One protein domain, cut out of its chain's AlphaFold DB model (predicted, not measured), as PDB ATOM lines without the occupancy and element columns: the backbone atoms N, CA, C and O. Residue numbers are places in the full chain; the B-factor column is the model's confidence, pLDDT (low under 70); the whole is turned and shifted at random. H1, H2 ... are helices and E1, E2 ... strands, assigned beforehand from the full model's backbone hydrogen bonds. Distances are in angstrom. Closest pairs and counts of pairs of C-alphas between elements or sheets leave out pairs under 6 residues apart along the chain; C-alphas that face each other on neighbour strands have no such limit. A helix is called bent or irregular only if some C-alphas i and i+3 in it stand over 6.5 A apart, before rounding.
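This is residues 2 to 66 of the 88 residues of an uncharacterized protein of Gemmatimonadales bacterium (UniProt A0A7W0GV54). The longest helix, H1, leads through a tight turn into E1, which folds back along it, and a second helix with a strand after it, H2 and E2, stands next to this first pair, helix near helix and strand near strand. A long loop, residues 31 to 46, joins the two pairs and swings out at one end of the domain before it returns to H2. The two strands are near each other but make no sheet: each pairs with no named strand. The printed part has 65 residues with two named helices and two named strands, in the order H1, E1, H2, E2, and its class is mixed, helices and strands. It is compact, with a radius of gyration of the C-alphas of 12.0 A and spans of 36 by 27 by 17 A.

Find C-alpha 8 at (83.784, 106.353, 111.501); from there H1, residues 8 to 20, runs 18.0 A to C-alpha 20 at (74.846, 121.458, 107.543). Go on to E1, residues 25 to 30, which measures 15.7 A from first to last C-alpha. Look next at H2, residues 47 to 54, where the length is 10.5 A. Then read E2, residues 58 to 64, which covers 17.4 A and ends with C-alpha 64 at (80.181, 113.654, 86.854).

Begin at H1 and look toward E1: their closest C-alphas, those of Phe 19 and Val 26, are 6.7 A apart, one of 2 pairs within 8 A. H1 and H2 are near each other, with 11 pairs of C-alphas within 10 A. E1 and E2 are near each other too, with 13 such pairs. Between H2 and E2 you will find 5 pairs within 8 A, the closest being the C-alphas of Pro 52 and Trp 58 at 6.7 A. H1 and E2 are only just apart, with their closest C-alphas at 8.3 A, and E1 and H2 are apart. In the backbone of H1, every O i to N i+4 pair is within hydrogen-bond range; in H2, 2 of 4 are, beside 3 of 5 O i to N i+3 pairs. H2 is neither bent nor irregular, but only just: C-alphas 49 and 52 are 6.3 A apart.

The two C-alphas farthest apart in the domain are those of Glu 23 and Pro 38, at 36.4 A. The printed part runs from residue 2 to residue 66 without a cut. The links H1 to E1 and H2 to E2 are tight, and the link E1 to H2, with 16 residues, is long. The mean pLDDT of the printed part is 95.9, and no printed residue is under 70.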
ATOM      1  N   ILE A   2      86.717 112.519 100.859       93.81
ATOM      2  CA  ILE A   2      86.251 111.975 102.157       93.81
ATOM      3  C   ILE A   2      86.759 110.561 102.461       93.81
ATOM      4  O   ILE A   2      86.616 110.095 103.585       93.81
ATOM      5  N   TYR A   3      87.394 109.888 101.498       92.38
ATOM      6  CA  TYR A   3      87.920 108.529 101.675       92.38
ATOM      7  C   TYR A   3      89.199 108.457 102.526       92.38
ATOM      8  O   TYR A   3      89.617 107.361 102.872       92.38
ATOM      9  N   HIS A   4      89.803 109.589 102.909       94.38
ATOM     10  CA  HIS A   4      90.876 109.623 103.918       94.38
ATOM     11  C   HIS A   4      90.355 109.757 105.359       94.38
ATOM     12  O   HIS A   4      91.141 109.775 106.299       94.38
ATOM     13  N   LEU A   5      89.035 109.857 105.549       95.81
ATOM     14  CA  LEU A   5      88.411 109.839 106.872       95.81
ATOM     15  C   LEU A   5      88.139 108.381 107.264       95.81
ATOM     16  O   LEU A   5      87.049 107.834 107.056       95.81
ATOM     17  N   THR A   6      89.182 107.728 107.764       95.88
ATOM     18  CA  THR A   6      89.200 106.291 108.057       95.88
ATOM     19  C   THR A   6      88.367 105.924 109.284       95.88
ATOM     20  O   THR A   6      87.682 104.896 109.297       95.88
ATOM     21  N   GLU A   7      88.349 106.797 110.285       96.88
ATOM     22  CA  GLU A   7      87.605 106.667 111.527       96.88
ATOM     23  C   GLU A   7      86.137 107.041 111.313       96.88
ATOM     24  O   GLU A   7      85.815 108.128 110.827       96.88
ATOM     25  N   ASP A   8      85.222 106.160 111.724       95.81
ATOM     26  CA  ASP A   8      83.784 106.353 111.501       95.81
ATOM     27  C   ASP A   8      83.267 107.657 112.120       95.81
ATOM     28  O   ASP A   8      82.597 108.441 111.453       95.81
ATOM     29  N   HIS A   9      83.634 107.947 113.369       97.38
ATOM     30  CA  HIS A   9      83.161 109.148 114.059       97.38
ATOM     31  C   HIS A   9      83.653 110.454 113.406       97.38
ATOM     32  O   HIS A   9      82.924 111.448 113.406       97.38
ATOM     33  N   VAL A  10      84.863 110.458 112.832       97.56
ATOM     34  CA  VAL A  10      85.412 111.615 112.106       97.56
ATOM     35  C   VAL A  10      84.658 111.804 110.795       97.56
ATOM     36  O   VAL A  10      84.217 112.911 110.494       97.56
ATOM     37  N   TYR A  11      84.456 110.716 110.047       97.94
ATOM     38  CA  TYR A  11      83.682 110.717 108.810       97.94
ATOM     39  C   TYR A  11      82.252 111.236 109.027       97.94
ATOM     40  O   TYR A  11      81.813 112.139 108.315       97.94
ATOM     41  N   HIS A  12      81.542 110.712 110.029       97.81
ATOM     42  CA  HIS A  12      80.163 111.104 110.325       97.81
ATOM     43  C   HIS A  12      80.056 112.587 110.674       97.81
ATOM     44  O   HIS A  12      79.291 113.307 110.034       97.81
ATOM     45  N   ARG A  13      80.891 113.064 111.605       98.31
ATOM     46  CA  ARG A  13      80.917 114.477 112.000       98.31
ATOM     47  C   ARG A  13      81.246 115.392 110.821       98.31
ATOM     48  O   ARG A  13      80.640 116.447 110.663       98.31
ATOM     49  N   TYR A  14      82.191 114.986 109.973       98.06
ATOM     50  CA  TYR A  14      82.534 115.740 108.772       98.06
ATOM     51  C   TYR A  14      81.346 115.843 107.811       98.06
ATOM     52  O   TYR A  14      81.045 116.932 107.328       98.06
ATOM     53  N   MET A  15      80.654 114.732 107.541       97.94
ATOM     54  CA  MET A  15      79.497 114.716 106.646       97.94
ATOM     55  C   MET A  15      78.329 115.539 107.208       97.94
ATOM     56  O   MET A  15      77.701 116.290 106.466       97.94
ATOM     57  N   GLU A  16      78.069 115.465 108.515       98.06
ATOM     58  CA  GLU A  16      77.080 116.313 109.193       98.06
ATOM     59  C   GLU A  16      77.394 117.800 109.015       98.06
ATOM     60  O   GLU A  16      76.528 118.565 108.586       98.06
ATOM     61  N   HIS A  17      78.640 118.210 109.271       98.06
ATOM     62  CA  HIS A  17      79.067 119.594 109.084       98.06
ATOM     63  C   HIS A  17      78.978 120.027 107.617       98.06
ATOM     64  O   HIS A  17      78.430 121.089 107.337       98.06
ATOM     65  N   LEU A  18      79.457 119.200 106.683       97.75
ATOM     66  CA  LEU A  18      79.467 119.496 105.248       97.75
ATOM     67  C   LEU A  18      78.061 119.792 104.713       97.75
ATOM     68  O   LEU A  18      77.851 120.778 104.006       97.75
ATOM     69  N   PHE A  19      77.097 118.931 105.037       97.88
ATOM     70  CA  PHE A  19      75.714 119.110 104.604       97.88
ATOM     71  C   PHE A  19      74.963 120.151 105.443       97.88
ATOM     72  O   PHE A  19      73.973 120.707 104.969       97.88
ATOM     73  N   GLY A  20      75.393 120.409 106.681       97.69
ATOM     74  CA  GLY A  20      74.846 121.458 107.543       97.69
ATOM     75  C   GLY A  20      75.277 122.868 107.138       97.69
ATOM     76  O   GLY A  20      74.513 123.809 107.318       97.69
ATOM     77  N   SER A  21      76.467 123.018 106.550       97.50
ATOM     78  CA  SER A  21      77.020 124.314 106.144       97.50
ATOM     79  C   SER A  21      76.581 124.783 104.754       97.50
ATOM     80  O   SER A  21      76.902 125.900 104.361       97.50
ATOM     81  N   ALA A  22      75.916 123.932 103.970       97.81
ATOM     82  CA  ALA A  22      75.573 124.223 102.583       97.81
ATOM     83  C   ALA A  22      74.110 124.663 102.424       97.81
ATOM     84  O   ALA A  22      73.189 124.048 102.957       97.81
ATOM     85  N   GLU A  23      73.878 125.701 101.619       97.19
ATOM     86  CA  GLU A  23      72.525 126.228 101.384       97.19
ATOM     87  C   GLU A  23      71.803 125.576 100.202       97.19
ATOM     88  O   GLU A  23      70.578 125.504 100.183       97.19
ATOM     89  N   ARG A  24      72.533 125.130  99.176       97.75
ATOM     90  CA  ARG A  24      71.901 124.656  97.935       97.75
ATOM     91  C   ARG A  24      72.568 123.440  97.330       97.75
ATOM     92  O   ARG A  24      71.862 122.525  96.913       97.75
ATOM     93  N   PHE A  25      73.895 123.433  97.265       98.38
ATOM     94  CA  PHE A  25      74.654 122.354  96.648       98.38
ATOM     95  C   PHE A  25      75.791 121.891  97.549       98.38
ATOM     96  O   PHE A  25      76.490 122.709  98.142       98.38
ATOM     97  N   VAL A  26      76.002 120.578  97.580       98.38
ATOM     98  CA  VAL A  26      77.200 119.936  98.127       98.38
ATOM     99  C   VAL A  26      77.835 119.145  96.994       98.38
ATOM    100  O   VAL A  26      77.159 118.361  96.328       98.38
ATOM    101  N   ILE A  27      79.130 119.355  96.759       97.88
ATOM    102  CA  ILE A  27      79.891 118.623  95.745       97.88
ATOM    103  C   ILE A  27      80.955 117.795  96.456       97.88
ATOM    104  O   ILE A  27      81.814 118.335  97.152       97.88
ATOM    105  N   ILE A  28      80.905 116.480  96.270       97.69
ATOM    106  CA  ILE A  28      81.853 115.539  96.863       97.69
ATOM    107  C   ILE A  28      82.683 114.923  95.746       97.69
ATOM    108  O   ILE A  28      82.144 114.258  94.868       97.69
ATOM    109  N   TYR A  29      83.999 115.121  95.806       96.56
ATOM    110  CA  TYR A  29      84.962 114.372  95.001       96.56
ATOM    111  C   TYR A  29      85.440 113.150  95.788       96.56
ATOM    112  O   TYR A  29      86.193 113.302  96.759       96.56
ATOM    113  N   SER A  30      84.944 111.962  95.447       96.31
ATOM    114  CA  SER A  30      85.221 110.722  96.182       96.31
ATOM    115  C   SER A  30      84.930 109.483  95.335       96.31
ATOM    116  O   SER A  30      84.191 109.558  94.361       96.31
ATOM    117  N   SER A  31      85.475 108.328  95.719       95.00
ATOM    118  CA  SER A  31      84.862 107.043  95.363       95.00
ATOM    119  C   SER A  31      83.527 106.885  96.090       95.00
ATOM    120  O   SER A  31      83.424 107.320  97.240       95.00
ATOM    121  N   ASP A  32      82.575 106.189  95.479       96.44
ATOM    122  CA  ASP A  32      81.294 105.814  96.089       96.44
ATOM    123  C   ASP A  32      81.080 104.298  95.990       96.44
ATOM    124  O   ASP A  32      80.195 103.810  95.290       96.44
ATOM    125  N   VAL A  33      81.980 103.551  96.630       94.19
ATOM    126  CA  VAL A  33      81.995 102.083  96.670       94.19
ATOM    127  C   VAL A  33      82.318 101.614  98.082       94.19
ATOM    128  O   VAL A  33      82.964 102.343  98.828       94.19
ATOM    129  N   GLU A  34      81.906 100.406  98.447       92.69
ATOM    130  CA  GLU A  34      82.403  99.715  99.639       92.69
ATOM    131  C   GLU A  34      83.386  98.636  99.182       92.69
ATOM    132  O   GLU A  34      82.988  97.616  98.621       92.69
ATOM    133  N   ALA A  35      84.682  98.889  99.354       89.25
ATOM    134  CA  ALA A  35      85.732  97.972  98.929       89.25
ATOM    135  C   ALA A  35      86.957  98.089  99.848       89.25
ATOM    136  O   ALA A  35      87.305  99.204 100.252       89.25
ATOM    137  N   PRO A  36      87.635  96.970 100.164       89.00
ATOM    138  CA  PRO A  36      88.924  97.027 100.836       89.00
ATOM    139  C   PRO A  36      89.957  97.708  99.932       89.00
ATOM    140  O   PRO A  36      89.917  97.567  98.708       89.00
ATOM    141  N   TYR A  37      90.902  98.422 100.541       88.81
ATOM    142  CA  TYR A  37      92.014  99.048  99.831       88.81
ATOM    143  C   TYR A  37      93.334  98.782 100.573       88.81
ATOM    144  O   TYR A  37      93.325  98.776 101.805       88.81
ATOM    145  N   PRO A  38      94.463  98.537  99.874       88.75
ATOM    146  CA  PRO A  38      95.724  98.170 100.531       88.75
ATOM    147  C   PRO A  38      96.287  99.261 101.451       88.75
ATOM    148  O   PRO A  38      96.939  98.967 102.450       88.75
ATOM    149  N   GLN A  39      96.066 100.528 101.105       90.50
ATOM    150  CA  GLN A  39      96.575 101.669 101.849       90.50
ATOM    151  C   GLN A  39      95.666 101.956 103.055       90.50
ATOM    152  O   GLN A  39      94.510 102.328 102.860       90.50
ATOM    153  N   PRO A  40      96.177 101.886 104.299       91.19
ATOM    154  CA  PRO A  40      95.352 101.998 105.507       91.19
ATOM    155  C   PRO A  40      94.753 103.393 105.716       91.19
ATOM    156  O   PRO A  40      93.796 103.539 106.463       91.19
ATOM    157  N   HIS A  41      95.304 104.415 105.059       92.31
ATOM    158  CA  HIS A  41      94.785 105.781 105.083       92.31
ATOM    159  C   HIS A  41      93.637 106.006 104.080       92.31
ATOM    160  O   HIS A  41      93.207 107.143 103.904       92.31
ATOM    161  N   ILE A  42      93.177 104.957 103.386       93.56
ATOM    162  CA  ILE A  42      92.051 104.995 102.450       93.56
ATOM    163  C   ILE A  42      90.970 104.042 102.949       93.56
ATOM    164  O   ILE A  42      91.193 102.846 103.120       93.56
ATOM    165  N   ARG A  43      89.761 104.572 103.118       95.19
ATOM    166  CA  ARG A  43      88.546 103.803 103.369       95.19
ATOM    167  C   ARG A  43      87.475 104.219 102.373       95.19
ATOM    168  O   ARG A  43      86.935 105.325 102.445       95.19
ATOM    169  N   HIS A  44      87.170 103.327 101.437       95.56
ATOM    170  CA  HIS A  44      86.040 103.510 100.537       95.56
ATOM    171  C   HIS A  44      84.731 103.337 101.308       95.56
ATOM    172  O   HIS A  44      84.633 102.488 102.191       95.56
ATOM    173  N   ARG A  45      83.745 104.181 100.999       95.00
ATOM    174  CA  ARG A  45      82.403 104.134 101.580       95.00
ATOM    175  C   ARG A  45      81.381 104.405 100.492       95.00
ATOM    176  O   ARG A  45      81.575 105.320  99.686       95.00
ATOM    177  N   HIS A  46      80.252 103.705 100.542       95.31
ATOM    178  CA  HIS A  46      79.048 104.109  99.813       95.31
ATOM    179  C   HIS A  46      78.381 105.313 100.493       95.31
ATOM    180  O   HIS A  46      77.341 105.202 101.149       95.31
ATOM    181  N   PHE A  47      78.996 106.488 100.383       96.19
ATOM    182  CA  PHE A  47      78.477 107.698 101.011       96.19
ATOM    183  C   PHE A  47      77.162 108.162 100.371       96.19
ATOM    184  O   PHE A  47      76.350 108.778 101.059       96.19
ATOM    185  N   SER A  48      76.888 107.819  99.108       95.44
ATOM    186  CA  SER A  48      75.584 108.095  98.492       95.44
ATOM    187  C   SER A  48      74.432 107.358  99.181       95.44
ATOM    188  O   SER A  48      73.315 107.866  99.170       95.44
ATOM    189  N   ASN A  49      74.697 106.232  99.858       95.44
ATOM    190  CA  ASN A  49      73.727 105.555 100.727       95.44
ATOM    191  C   ASN A  49      73.627 106.212 102.110       95.44
ATOM    192  O   ASN A  49      72.584 106.140 102.762       95.44
ATOM    193  N   TRP A  50      74.710 106.833 102.582       96.56
ATOM    194  CA  TRP A  50      74.732 107.544 103.857       96.56
ATOM    195  C   TRP A  50      73.834 108.785 103.819       96.56
ATOM    196  O   TRP A  50      73.043 108.988 104.741       96.56
ATOM    197  N   VAL A  51      73.913 109.574 102.740       97.31
ATOM    198  CA  VAL A  51      73.210 110.861 102.603       97.31
ATOM    199  C   VAL A  51      71.693 110.748 102.810       97.31
ATOM    200  O   VAL A  51      71.213 111.366 103.752       97.31
ATOM    201  N   PRO A  52      70.918 109.943 102.058       96.06
ATOM    202  CA  PRO A  52      69.462 109.898 102.227       96.06
ATOM    203  C   PRO A  52      69.020 109.364 103.599       96.06
ATOM    204  O   PRO A  52      67.909 109.653 104.033       96.06
ATOM    205  N   ARG A  53      69.875 108.609 104.306       96.56
ATOM    206  CA  ARG A  53      69.577 108.088 105.653       96.56
ATOM    207  C   ARG A  53      69.748 109.133 106.758       96.56
ATOM    208  O   ARG A  53      69.081 109.025 107.779       96.56
ATOM    209  N   HIS A  54      70.640 110.108 106.574       97.31
ATOM    210  CA  HIS A  54      71.011 111.080 107.617       97.31
ATOM    211  C   HIS A  54      70.638 112.526 107.257       97.31
ATOM    212  O   HIS A  54      70.505 113.373 108.136       97.31
ATOM    213  N   ARG A  55      70.490 112.814 105.964       97.00
ATOM    214  CA  ARG A  55      70.211 114.124 105.365       97.00
ATOM    215  C   ARG A  55      69.104 113.966 104.310       97.00
ATOM    216  O   ARG A  55      69.370 114.115 103.118       97.00
ATOM    217  N   PRO A  56      67.874 113.595 104.720       96.69
ATOM    218  CA  PRO A  56      66.767 113.319 103.795       96.69
ATOM    219  C   PRO A  56      66.317 114.556 102.999       96.69
ATOM    220  O   PRO A  56      65.660 114.420 101.972       96.69
ATOM    221  N   ASP A  57      66.704 115.753 103.442       97.31
ATOM    222  CA  ASP A  57      66.557 117.025 102.734       97.31
ATOM    223  C   ASP A  57      67.537 117.185 101.558       97.31
ATOM    224  O   ASP A  57      67.510 118.204 100.874       97.31
ATOM    225  N   TRP A  58      68.400 116.203 101.287       98.19
ATOM    226  CA  TRP A  58      69.359 116.232 100.183       98.19
ATOM    227  C   TRP A  58      69.152 115.075  99.219       98.19
ATOM    228  O   TRP A  58      68.972 113.922  99.606       98.19
ATOM    229  N   ARG A  59      69.277 115.376  97.925       97.81
ATOM    230  CA  ARG A  59      69.195 114.395  96.838       97.81
ATOM    231  C   ARG A  59      70.425 114.463  95.943       97.81
ATOM    232  O   ARG A  59      70.892 115.553  95.612       97.81
ATOM    233  N   LEU A  60      70.934 113.309  95.515       97.88
ATOM    234  CA  LEU A  60      71.955 113.239  94.471       97.88
ATOM    235  C   LEU A  60      71.311 113.636  93.138       97.88
ATOM    236  O   LEU A  60      70.410 112.953  92.663       97.88
ATOM    237  N   VAL A  61      71.761 114.739  92.537       98.06
ATOM    238  CA  VAL A  61      71.217 115.234  91.259       98.06
ATOM    239  C   VAL A  61      72.129 114.955  90.076       98.06
ATOM    240  O   VAL A  61      71.667 114.950  88.937       98.06
ATOM    241  N   ARG A  62      73.428 114.741  90.313       97.88
ATOM    242  CA  ARG A  62      74.382 114.453  89.240       97.88
ATOM    243  C   ARG A  62      75.606 113.709  89.757       97.88
ATOM    244  O   ARG A  62      76.184 114.104  90.762       97.88
ATOM    245  N   ARG A  63      76.052 112.703  89.006       97.75
ATOM    246  CA  ARG A  63      77.419 112.172  89.060       97.75
ATOM    247  C   ARG A  63      78.142 112.632  87.799       97.75
ATOM    248  O   ARG A  63      77.620 112.454  86.703       97.75
ATOM    249  N   VAL A  64      79.302 113.256  87.956       97.50
ATOM    250  CA  VAL A  64      80.181 113.654  86.854       97.50
ATOM    251  C   VAL A  64      81.421 112.768  86.928       97.50
ATOM    252  O   VAL A  64      82.189 112.911  87.886       97.50
ATOM    253  N   PRO A  65      81.604 111.849  85.963       95.62
ATOM    254  CA  PRO A  65      82.799 111.026  85.892       95.62
ATOM    255  C   PRO A  65      84.057 111.887  85.829       95.62
ATOM    256  O   PRO A  65      84.095 112.893  85.115       95.62
ATOM    257  N   ASN A  66      85.085 111.498  86.568       93.75
ATOM    258  CA  ASN A  66      86.394 112.118  86.456       93.75
ATOM    259  C   ASN A  66      87.066 111.673  85.142       93.75
ATOM    260  O   ASN A  66      87.257 110.471  84.946       93.75
TER     261      ASN A  66